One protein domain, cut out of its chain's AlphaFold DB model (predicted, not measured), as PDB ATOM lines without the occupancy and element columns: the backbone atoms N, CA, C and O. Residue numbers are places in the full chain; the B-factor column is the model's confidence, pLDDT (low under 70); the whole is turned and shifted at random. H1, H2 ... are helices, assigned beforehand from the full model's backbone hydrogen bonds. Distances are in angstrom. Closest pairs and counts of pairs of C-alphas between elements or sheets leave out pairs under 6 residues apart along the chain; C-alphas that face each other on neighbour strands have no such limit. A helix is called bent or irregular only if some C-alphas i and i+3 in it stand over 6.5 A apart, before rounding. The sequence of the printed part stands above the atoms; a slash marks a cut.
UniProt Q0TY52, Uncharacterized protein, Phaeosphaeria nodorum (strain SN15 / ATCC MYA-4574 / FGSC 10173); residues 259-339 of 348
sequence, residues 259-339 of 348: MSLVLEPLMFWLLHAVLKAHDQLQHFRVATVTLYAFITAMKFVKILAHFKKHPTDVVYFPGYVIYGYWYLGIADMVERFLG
ATOM      1  N   MET A 259     171.502 247.598 137.773       74.50
ATOM      2  CA  MET A 259     172.675 248.154 138.444       74.50
ATOM      3  C   MET A 259     173.641 248.669 137.384       74.50
ATOM      4  O   MET A 259     174.595 247.982 137.032       74.50
ATOM      5  N   SER A 260     173.379 249.848 136.818       77.12
ATOM      6  CA  SER A 260     174.154 250.358 135.674       77.12
ATOM      7  C   SER A 260     175.664 250.406 135.953       77.12
ATOM      8  O   SER A 260     176.452 250.075 135.077       77.12
ATOM      9  N   LEU A 261     176.078 250.721 137.188       78.75
ATOM     10  CA  LEU A 261     177.496 250.746 137.581       78.75
ATOM     11  C   LEU A 261     178.149 249.370 137.725       78.75
ATOM     12  O   LEU A 261     179.369 249.290 137.762       78.75
ATOM     13  N   VAL A 262     177.364 248.299 137.807       83.56
ATOM     14  CA  VAL A 262     177.881 246.927 137.865       83.56
ATOM     15  C   VAL A 262     177.758 246.283 136.491       83.56
ATOM     16  O   VAL A 262     178.736 245.785 135.942       83.56
ATOM     17  N   LEU A 263     176.561 246.340 135.908       85.38
ATOM     18  CA  LEU A 263     176.239 245.697 134.641       85.38
ATOM     19  C   LEU A 263     177.020 246.296 133.476       85.38
ATOM     20  O   LEU A 263     177.486 245.544 132.630       85.38
ATOM     21  N   GLU A 264     177.185 247.620 133.408       88.69
ATOM     22  CA  GLU A 264     177.871 248.230 132.268       88.69
ATOM     23  C   GLU A 264     179.374 247.914 132.249       88.69
ATOM     24  O   GLU A 264     179.831 247.383 131.236       88.69
ATOM     25  N   PRO A 265     180.145 248.088 133.345       91.06
ATOM     26  CA  PRO A 265     181.529 247.613 133.395       91.06
ATOM     27  C   PRO A 265     181.657 246.102 133.183       91.06
ATOM     28  O   PRO A 265     182.574 245.662 132.488       91.06
ATOM     29  N   LEU A 266     180.719 245.306 133.713       92.94
ATOM     30  CA  LEU A 266     180.694 243.861 133.491       92.94
ATOM     31  C   LEU A 266     180.510 243.515 132.008       92.94
ATOM     32  O   LEU A 266     181.178 242.606 131.525       92.94
ATOM     33  N   MET A 267     179.672 244.245 131.262       93.81
ATOM     34  CA  MET A 267     179.534 244.056 129.813       93.81
ATOM     35  C   MET A 267     180.859 244.310 129.082       93.81
ATOM     36  O   MET A 267     181.229 243.520 128.216       93.81
ATOM     37  N   PHE A 268     181.604 245.359 129.447       95.00
ATOM     38  CA  PHE A 268     182.925 245.625 128.860       95.00
ATOM     39  C   PHE A 268     183.959 244.558 129.242       95.00
ATOM     40  O   PHE A 268     184.749 244.135 128.396       95.00
ATOM     41  N   TRP A 269     183.940 244.089 130.492       95.88
ATOM     42  CA  TRP A 269     184.818 243.012 130.946       95.88
ATOM     43  C   TRP A 269     184.521 241.689 130.230       95.88
ATOM     44  O   TRP A 269     185.442 241.049 129.726       95.88
ATOM     45  N   LEU A 270     183.245 241.308 130.111       96.31
ATOM     46  CA  LEU A 270     182.822 240.118 129.371       96.31
ATOM     47  C   LEU A 270     183.202 240.219 127.893       96.31
ATOM     48  O   LEU A 270     183.711 239.252 127.331       96.31
ATOM     49  N   LEU A 271     183.025 241.391 127.276       96.44
ATOM     50  CA  LEU A 271     183.448 241.629 125.897       96.44
ATOM     51  C   LEU A 271     184.957 241.404 125.729       96.44
ATOM     52  O   LEU A 271     185.378 240.710 124.803       96.44
ATOM     53  N   HIS A 272     185.770 241.942 126.642       96.31
ATOM     54  CA  HIS A 272     187.211 241.701 126.655       96.31
ATOM     55  C   HIS A 272     187.536 240.208 126.814       96.31
ATOM     56  O   HIS A 272     188.336 239.666 126.053       96.31
ATOM     57  N   ALA A 273     186.914 239.542 127.791       96.56
ATOM     58  CA  ALA A 273     187.164 238.139 128.104       96.56
ATOM     59  C   ALA A 273     186.833 237.215 126.922       96.56
ATOM     60  O   ALA A 273     187.634 236.344 126.585       96.56
ATOM     61  N   VAL A 274     185.702 237.444 126.246       96.62
ATOM     62  CA  VAL A 274     185.282 236.666 125.070       96.62
ATOM     63  C   VAL A 274     186.242 236.864 123.898       96.62
ATOM     64  O   VAL A 274     186.640 235.881 123.273       96.62
ATOM     65  N   LEU A 275     186.651 238.107 123.619       96.31
ATOM     66  CA  LEU A 275     187.605 238.398 122.544       96.31
ATOM     67  C   LEU A 275     188.984 237.800 122.827       96.31
ATOM     68  O   LEU A 275     189.619 237.286 121.910       96.31
ATOM     69  N   LYS A 276     189.427 237.814 124.088       95.75
ATOM     70  CA  LYS A 276     190.670 237.162 124.508       95.75
ATOM     71  C   LYS A 276     190.603 235.643 124.341       95.75
ATOM     72  O   LYS A 276     191.554 235.057 123.842       95.75
ATOM     73  N   ALA A 277     189.493 235.014 124.725       96.62
ATOM     74  CA  ALA A 277     189.322 233.563 124.637       96.62
ATOM     75  C   ALA A 277     189.333 233.025 123.193       96.62
ATOM     76  O   ALA A 277     189.683 231.869 122.985       96.62
ATOM     77  N   HIS A 278     188.974 233.856 122.210       96.00
ATOM     78  CA  HIS A 278     188.935 233.489 120.788       96.00
ATOM     79  C   HIS A 278     190.099 234.072 119.970       96.00
ATOM     80  O   HIS A 278     190.054 234.031 118.741       96.00
ATOM     81  N   ASP A 279     191.109 234.651 120.628       94.62
ATOM     82  CA  ASP A 279     192.255 235.304 119.977       94.62
ATOM     83  C   ASP A 279     191.842 236.398 118.963       94.62
ATOM     84  O   ASP A 279     192.370 236.536 117.863       94.62
ATOM     85  N   GLN A 280     190.818 237.178 119.325       96.06
ATOM     86  CA  GLN A 280     190.242 238.257 118.510       96.06
ATOM     87  C   GLN A 280     190.493 239.646 119.114       96.06
ATOM     88  O   GLN A 280     189.727 240.586 118.876       96.06
ATOM     89  N   LEU A 281     191.553 239.811 119.914       93.94
ATOM     90  CA  LEU A 281     191.841 241.070 120.616       93.94
ATOM     91  C   LEU A 281     192.077 242.257 119.672       93.94
ATOM     92  O   LEU A 281     191.832 243.397 120.077       93.94
ATOM     93  N   GLN A 282     192.446 242.025 118.405       93.81
ATOM     94  CA  GLN A 282     192.521 243.080 117.388       93.81
ATOM     95  C   GLN A 282     191.202 243.858 117.236       93.81
ATOM     96  O   GLN A 282     191.217 245.061 116.974       93.81
ATOM     97  N   HIS A 283     190.057 243.211 117.478       94.06
ATOM     98  CA  HIS A 283     188.734 243.825 117.359       94.06
ATOM     99  C   HIS A 283     188.295 244.583 118.621       94.06
ATOM    100  O   HIS A 283     187.260 245.252 118.600       94.06
ATOM    101  N   PHE A 284     189.063 244.527 119.717       94.06
ATOM    102  CA  PHE A 284     188.649 245.054 121.021       94.06
ATOM    103  C   PHE A 284     188.289 246.541 120.989       94.06
ATOM    104  O   PHE A 284     187.276 246.940 121.563       94.06
ATOM    105  N   ARG A 285     189.076 247.362 120.280       94.38
ATOM    106  CA  ARG A 285     188.813 248.807 120.159       94.38
ATOM    107  C   ARG A 285     187.476 249.076 119.473       94.38
ATOM    108  O   ARG A 285     186.661 249.819 120.010       94.38
ATOM    109  N   VAL A 286     187.248 248.444 118.322       95.50
ATOM    110  CA  VAL A 286     186.013 248.615 117.545       95.50
ATOM    111  C   VAL A 286     184.819 248.133 118.361       95.50
ATOM    112  O   VAL A 286     183.878 248.891 118.563       95.50
ATOM    113  N   ALA A 287     184.893 246.924 118.921       95.12
ATOM    114  CA  ALA A 287     183.805 246.346 119.699       95.12
ATOM    115  C   ALA A 287     183.459 247.181 120.946       95.12
ATOM    116  O   ALA A 287     182.284 247.377 121.252       95.12
ATOM    117  N   THR A 288     184.466 247.725 121.637       95.00
ATOM    118  CA  THR A 288     184.272 248.602 122.805       95.00
ATOM    119  C   THR A 288     183.577 249.904 122.414       95.00
ATOM    120  O   THR A 288     182.618 250.305 123.070       95.00
ATOM    121  N   VAL A 289     184.013 250.549 121.326       95.62
ATOM    122  CA  VAL A 289     183.373 251.774 120.821       95.62
ATOM    123  C   VAL A 289     181.936 251.494 120.388       95.62
ATOM    124  O   VAL A 289     181.040 252.258 120.737       95.62
ATOM    125  N   THR A 290     181.688 250.380 119.695       95.69
ATOM    126  CA  THR A 290     180.337 249.973 119.290       95.69
ATOM    127  C   THR A 290     179.438 249.721 120.499       95.69
ATOM    128  O   THR A 290     178.309 250.206 120.520       95.69
ATOM    129  N   LEU A 291     179.928 249.023 121.528       95.25
ATOM    130  CA  LEU A 291     179.170 248.775 122.757       95.25
ATOM    131  C   LEU A 291     178.860 250.083 123.500       95.25
ATOM    132  O   LEU A 291     177.720 250.305 123.907       95.25
ATOM    133  N   TYR A 292     179.840 250.979 123.626       93.19
ATOM    134  CA  TYR A 292     179.639 252.291 124.240       93.19
ATOM    135  C   TYR A 292     178.622 253.144 123.465       93.19
ATOM    136  O   TYR A 292     177.719 253.742 124.061       93.19
ATOM    137  N   ALA A 293     178.729 253.165 122.133       93.62
ATOM    138  CA  ALA A 293     177.787 253.854 121.259       93.62
ATOM    139  C   ALA A 293     176.376 253.272 121.393       93.62
ATOM    140  O   ALA A 293     175.416 254.028 121.513       93.62
ATOM    141  N   PHE A 294     176.248 251.944 121.459       93.62
ATOM    142  CA  PHE A 294     174.972 251.265 121.670       93.62
ATOM    143  C   PHE A 294     174.341 251.643 123.017       93.62
ATOM    144  O   PHE A 294     173.192 252.081 123.053       93.62
ATOM    145  N   ILE A 295     175.091 251.556 124.122       90.44
ATOM    146  CA  ILE A 295     174.604 251.926 125.462       90.44
ATOM    147  C   ILE A 295     174.137 253.388 125.482       90.44
ATOM    148  O   ILE A 295     173.038 253.692 125.957       90.44
ATOM    149  N   THR A 296     174.942 254.293 124.924       89.69
ATOM    150  CA  THR A 296     174.623 255.726 124.857       89.69
ATOM    151  C   THR A 296     173.392 255.984 123.986       89.69
ATOM    152  O   THR A 296     172.498 256.727 124.396       89.69
ATOM    153  N   ALA A 297     173.284 255.319 122.833       90.75
ATOM    154  CA  ALA A 297     172.124 255.409 121.952       90.75
ATOM    155  C   ALA A 297     170.845 254.933 122.654       90.75
ATOM    156  O   ALA A 297     169.817 255.598 122.564       90.75
ATOM    157  N   MET A 298     170.897 253.848 123.433       87.75
ATOM    158  CA  MET A 298     169.732 253.378 124.192       87.75
ATOM    159  C   MET A 298     169.307 254.365 125.289       87.75
ATOM    160  O   MET A 298     168.107 254.564 125.508       87.75
ATOM    161  N   LYS A 299     170.263 255.036 125.950       86.50
ATOM    162  CA  LYS A 299     169.964 256.125 126.900       86.50
ATOM    163  C   LYS A 299     169.343 257.334 126.193       86.50
ATOM    164  O   LYS A 299     168.430 257.936 126.753       86.50
ATOM    165  N   PHE A 300     169.777 257.639 124.969       88.56
ATOM    166  CA  PHE A 300     169.214 258.705 124.136       88.56
ATOM    167  C   PHE A 300     167.787 258.384 123.665       88.56
ATOM    168  O   PHE A 300     166.886 259.206 123.805       88.56
ATOM    169  N   VAL A 301     167.541 257.161 123.183       86.50
ATOM    170  CA  VAL A 301     166.209 256.699 122.749       86.50
ATOM    171  C   VAL A 301     165.174 256.852 123.865       86.50
ATOM    172  O   VAL A 301     164.035 257.225 123.590       86.50
ATOM    173  N   LYS A 302     165.565 256.622 125.127       79.31
ATOM    174  CA  LYS A 302     164.672 256.766 126.287       79.31
ATOM    175  C   LYS A 302     164.088 258.179 126.423       79.31
ATOM    176  O   LYS A 302     162.941 258.301 126.832       79.31
ATOM    177  N   ILE A 303     164.860 259.205 126.075       85.88
ATOM    178  CA  ILE A 303     164.500 260.625 126.230       85.88
ATOM    179  C   ILE A 303     164.185 261.304 124.890       85.88
ATOM    180  O   ILE A 303     163.971 262.510 124.820       85.88
ATOM    181  N   LEU A 304     164.130 260.533 123.801       86.12
ATOM    182  CA  LEU A 304     163.877 261.054 122.460       86.12
ATOM    183  C   LEU A 304     162.519 261.767 122.359       86.12
ATOM    184  O   LEU A 304     162.376 262.713 121.590       86.12
ATOM    185  N   ALA A 305     161.520 261.312 123.122       82.56
ATOM    186  CA  ALA A 305     160.205 261.947 123.174       82.56
ATOM    187  C   ALA A 305     160.287 263.392 123.696       82.56
ATOM    188  O   ALA A 305     159.670 264.276 123.100       82.56
ATOM    189  N   HIS A 306     161.112 263.632 124.719       86.31
ATOM    190  CA  HIS A 306     161.395 264.966 125.242       86.31
ATOM    191  C   HIS A 306     162.053 265.854 124.188       86.31
ATOM    192  O   HIS A 306     161.553 266.934 123.895       86.31
ATOM    193  N   PHE A 307     163.118 265.382 123.531       89.50
ATOM    194  CA  PHE A 307     163.825 266.184 122.521       89.50
ATOM    195  C   PHE A 307     162.986 266.504 121.285       89.50
ATOM    196  O   PHE A 307     163.208 267.528 120.646       89.50
ATOM    197  N   LYS A 308     161.985 265.680 120.953       87.44
ATOM    198  CA  LYS A 308     161.014 266.028 119.904       87.44
ATOM    199  C   LYS A 308     160.158 267.241 120.278       87.44
ATOM    200  O   LYS A 308     159.759 267.978 119.383       87.44
ATOM    201  N   LYS A 309     159.867 267.439 121.567       85.25
ATOM    202  CA  LYS A 309     159.113 268.594 122.079       85.25
ATOM    203  C   LYS A 309     160.014 269.800 122.356       85.25
ATOM    204  O   LYS A 309     159.634 270.925 122.051       85.25
ATOM    205  N   HIS A 310     161.210 269.551 122.890       88.50
ATOM    206  CA  HIS A 310     162.191 270.559 123.291       88.50
ATOM    207  C   HIS A 310     163.570 270.255 122.674       88.50
ATOM    208  O   HIS A 310     164.456 269.731 123.353       88.50
ATOM    209  N   PRO A 311     163.788 270.565 121.378       90.06
ATOM    210  CA  PRO A 311     165.032 270.217 120.682       90.06
ATOM    211  C   PRO A 311     166.280 270.888 121.263       90.06
ATOM    212  O   PRO A 311     167.370 270.322 121.214       90.06
ATOM    213  N   THR A 312     166.125 272.083 121.836       89.94
ATOM    214  CA  THR A 312     167.216 272.857 122.447       89.94
ATOM    215  C   THR A 312     167.840 272.158 123.649       89.94
ATOM    216  O   THR A 312     169.020 272.363 123.917       89.94
ATOM    217  N   ASP A 313     167.094 271.291 124.335       90.75
ATOM    218  CA  ASP A 313     167.557 270.610 125.547       90.75
ATOM    219  C   ASP A 313     168.578 269.503 125.262       90.75
ATOM    220  O   ASP A 313     169.180 268.964 126.192       90.75
ATOM    221  N   VAL A 314     168.830 269.177 123.989       91.56
ATOM    222  CA  VAL A 314     169.845 268.187 123.594       91.56
ATOM    223  C   VAL A 314     171.230 268.522 124.154       91.56
ATOM    224  O   VAL A 314     172.011 267.622 124.463       91.56
ATOM    225  N   VAL A 315     171.509 269.812 124.376       91.56
ATOM    226  CA  VAL A 315     172.749 270.308 124.994       91.56
ATOM    227  C   VAL A 315     172.970 269.762 126.409       91.56
ATOM    228  O   VAL A 315     174.110 269.645 126.851       91.56
ATOM    229  N   TYR A 316     171.900 269.381 127.112       91.69
ATOM    230  CA  TYR A 316     171.955 268.827 128.464       91.69
ATOM    231  C   TYR A 316     172.152 267.307 128.493       91.69
ATOM    232  O   TYR A 316     172.368 266.740 129.569       91.69
ATOM    233  N   PHE A 317     172.125 266.627 127.340       92.00
ATOM    234  CA  PHE A 317     172.271 265.172 127.270       92.00
ATOM    235  C   PHE A 317     173.562 264.641 127.922       92.00
ATOM    236  O   PHE A 317     173.457 263.687 128.699       92.00
ATOM    237  N   PRO A 318     174.755 265.240 127.710       91.12
ATOM    238  CA  PRO A 318     175.974 264.775 128.374       91.12
ATOM    239  C   PRO A 318     175.864 264.834 129.903       91.12
ATOM    240  O   PRO A 318     176.203 263.872 130.592       91.12
ATOM    241  N   GLY A 319     175.306 265.929 130.433       89.44
ATOM    242  CA  GLY A 319     175.055 266.087 131.865       89.44
ATOM    243  C   GLY A 319     174.057 265.060 132.401       89.44
ATOM    244  O   GLY A 319     174.263 264.521 133.484       89.44
ATOM    245  N   TYR A 320     173.021 264.713 131.629       88.56
ATOM    246  CA  TYR A 320     172.074 263.655 131.992       88.56
ATOM    247  C   TYR A 320     172.721 262.272 132.051       88.56
ATOM    248  O   TYR A 320     172.415 261.506 132.962       88.56
ATOM    249  N   VAL A 321     173.631 261.945 131.130       87.56
ATOM    250  CA  VAL A 321     174.352 260.663 131.172       87.56
ATOM    251  C   VAL A 321     175.206 260.573 132.440       87.56
ATOM    252  O   VAL A 321     175.132 259.567 133.147       87.56
ATOM    253  N   ILE A 322     175.945 261.637 132.772       85.62
ATOM    254  CA  ILE A 322     176.759 261.717 133.997       85.62
ATOM    255  C   ILE A 322     175.871 261.619 135.244       85.62
ATOM    256  O   ILE A 322     176.117 260.788 136.120       85.62
ATOM    257  N   TYR A 323     174.804 262.419 135.297       82.88
ATOM    258  CA  TYR A 323     173.850 262.407 136.403       82.88
ATOM    259  C   TYR A 323     173.185 261.039 136.559       82.88
ATOM    260  O   TYR A 323     173.015 260.564 137.675       82.88
ATOM    261  N   GLY A 324     172.867 260.359 135.457       78.25
ATOM    262  CA  GLY A 324     172.315 259.011 135.465       78.25
ATOM    263  C   GLY A 324     173.232 258.002 136.156       78.25
ATOM    264  O   GLY A 324     172.742 257.189 136.934       78.25
ATOM    265  N   TYR A 325     174.549 258.062 135.939       77.56
ATOM    266  CA  TYR A 325     175.490 257.191 136.657       77.56
ATOM    267  C   TYR A 325     175.614 257.545 138.136       77.56
ATOM    268  O   TYR A 325     175.680 256.649 138.973       77.56
ATOM    269  N   TRP A 326     175.610 258.832 138.477       72.81
ATOM    270  CA  TRP A 326     175.662 259.256 139.874       72.81
ATOM    271  C   TRP A 326     174.383 258.870 140.634       72.81
ATOM    272  O   TRP A 326     174.441 258.236 141.686       72.81
ATOM    273  N   TYR A 327     173.219 259.175 140.066       68.31
ATOM    274  CA  TYR A 327     171.931 259.038 140.733       68.31
ATOM    275  C   TYR A 327     171.351 257.618 140.649       68.31
ATOM    276  O   TYR A 327     171.086 257.009 141.679       68.31
ATOM    277  N   LEU A 328     171.209 257.043 139.446       61.06
ATOM    278  CA  LEU A 328     170.692 255.670 139.267       61.06
ATOM    279  C   LEU A 328     171.746 254.598 139.573       61.06
ATOM    280  O   LEU A 328     171.421 253.422 139.700       61.06
ATOM    281  N   GLY A 329     173.020 254.985 139.610       61.81
ATOM    282  CA  GLY A 329     174.121 254.078 139.883       61.81
ATOM    283  C   GLY A 329     174.528 254.050 141.348       61.81
ATOM    284  O   GLY A 329     174.592 252.970 141.920       61.81
ATOM    285  N   ILE A 330     174.820 255.207 141.952       59.59
ATOM    286  CA  ILE A 330     175.330 255.274 143.331       59.59
ATOM    287  C   ILE A 330     174.181 255.483 144.314       59.59
ATOM    288  O   ILE A 330     173.984 254.646 145.189       59.59
ATOM    289  N   ALA A 331     173.413 256.566 144.171       62.75
ATOM    290  CA  ALA A 331     172.385 256.932 145.150       62.75
ATOM    291  C   ALA A 331     171.250 255.895 145.231       62.75
ATOM    292  O   ALA A 331     170.935 255.410 146.313       62.75
ATOM    293  N   ASP A 332     170.705 255.479 144.088       66.12
ATOM    294  CA  ASP A 332     169.651 254.459 143.999       66.12
ATOM    295  C   ASP A 332     170.134 253.083 144.498       66.12
ATOM    296  O   ASP A 332     169.433 252.401 145.239       66.12
ATOM    297  N   MET A 333     171.368 252.683 144.174       64.38
ATOM    298  CA  MET A 333     171.949 251.428 144.671       64.38
ATOM    299  C   MET A 333     172.134 251.448 146.194       64.38
ATOM    300  O   MET A 333     171.771 250.487 146.873       64.38
ATOM    301  N   VAL A 334     172.658 252.554 146.731       62.25
ATOM    302  CA  VAL A 334     172.804 252.783 148.174       62.25
ATOM    303  C   VAL A 334     171.444 252.731 148.866       62.25
ATOM    304  O   VAL A 334     171.306 252.026 149.861       62.25
ATOM    305  N   GLU A 335     170.419 253.396 148.335       67.19
ATOM    306  CA  GLU A 335     169.077 253.366 148.925       67.19
ATOM    307  C   GLU A 335     168.436 251.970 148.881       67.19
ATOM    308  O   GLU A 335     167.810 251.556 149.858       67.19
ATOM    309  N   ARG A 336     168.631 251.206 147.797       67.25
ATOM    310  CA  ARG A 336     168.115 249.831 147.671       67.25
ATOM    311  C   ARG A 336     168.757 248.849 148.648       67.25
ATOM    312  O   ARG A 336     168.052 247.987 149.162       67.25
ATOM    313  N   PHE A 337     170.072 248.943 148.868       63.12
ATOM    314  CA  PHE A 337     170.812 247.977 149.693       63.12
ATOM    315  C   PHE A 337     170.936 248.388 151.154       63.12
ATOM    316  O   PHE A 337     170.797 247.551 152.040       63.12
ATOM    317  N   LEU A 338     171.228 249.661 151.410       59.19
ATOM    318  CA  LEU A 338     171.506 250.155 152.758       59.19
ATOM    319  C   LEU A 338     170.257 250.696 153.444       59.19
ATOM    320  O   LEU A 338     170.338 251.085 154.609       59.19
ATOM    321  N   GLY A 339     169.125 250.758 152.727       54.44
ATOM    322  CA  GLY A 339     167.845 251.208 153.264       54.44
ATOM    323  C   GLY A 339     167.937 252.568 153.948       54.44
ATOM    324  O   GLY A 339     167.146 252.833 154.851       54.44
TER     325      GLY A 339
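What this domain is: This is residues 259 to 339 of the 348 residues of an uncharacterized protein of Phaeosphaeria nodorum (strain SN15 / ATCC MYA-4574 / FGSC 10173) (UniProt Q0TY52). Three helices make a flat, loose triangle: H1 and H2 form a helical hairpin that opens like a narrow V, and H3 crosses the V's open end. The last part of H2 turns at a kink towards H3, and residues 334 to 339 stick out beyond H1. The printed part has 81 residues, with three named helices in the order H1, H2, H3 and no named strand, and its class is all helix. It is loose, with a radius of gyration of the C-alphas of 15.9 A, and spans 46 by 37 by 16 A.

Where its parts are: H1, residues 260 to 277, is 25.2 A long and begins at C-alpha 260, (174.154, 250.358, 135.674). H2, residues 281 to 309, is 42.8 A long. H3, residues 311 to 338, is 38.4 A long and ends at C-alpha 338, (171.506, 250.155, 152.758). H2 and H3 are irregular: C-alphas 302 and 305 are 7.5 A apart, and C-alphas 315 and 318 are 7.2 A apart. H2 has a kink of 56 degrees near residue 303, H3 one of 54 degrees near residue 319.

How they stand to each other: H1, with residues 268 to 275 alone, touches residues 281 to 291 of H2, at a shallow tilt of 29 degrees, opposite ways; their closest C-alphas, of Leu 275 and Leu 281, are 5.4 A apart. H2 touches H3 with residues 299 to 307 alone, about perpendicular at 74 degrees; the closest C-alphas, of Phe 307 and Val 314, are 6.4 A apart. H1 touches H3 with residues 260 to 261 alone, about perpendicular at 86 degrees; the closest C-alphas, of Leu 261 and Gly 329, are 5.3 A apart. The O i to N i+4 pairs within hydrogen-bond range are 13 of 14 in H1, 19 of 25 in H2 and 17 of 24 in H3.

The domain as a whole: The two C-alphas farthest apart, of Asp 279 and Lys 309, are 47.0 A apart. The printed part has no cut, and both links are tight. Residues 308 to 313 and 334 to 339 stand free. Mean pLDDT of the printed part is 85.6; residues 327 to 339 are under 70.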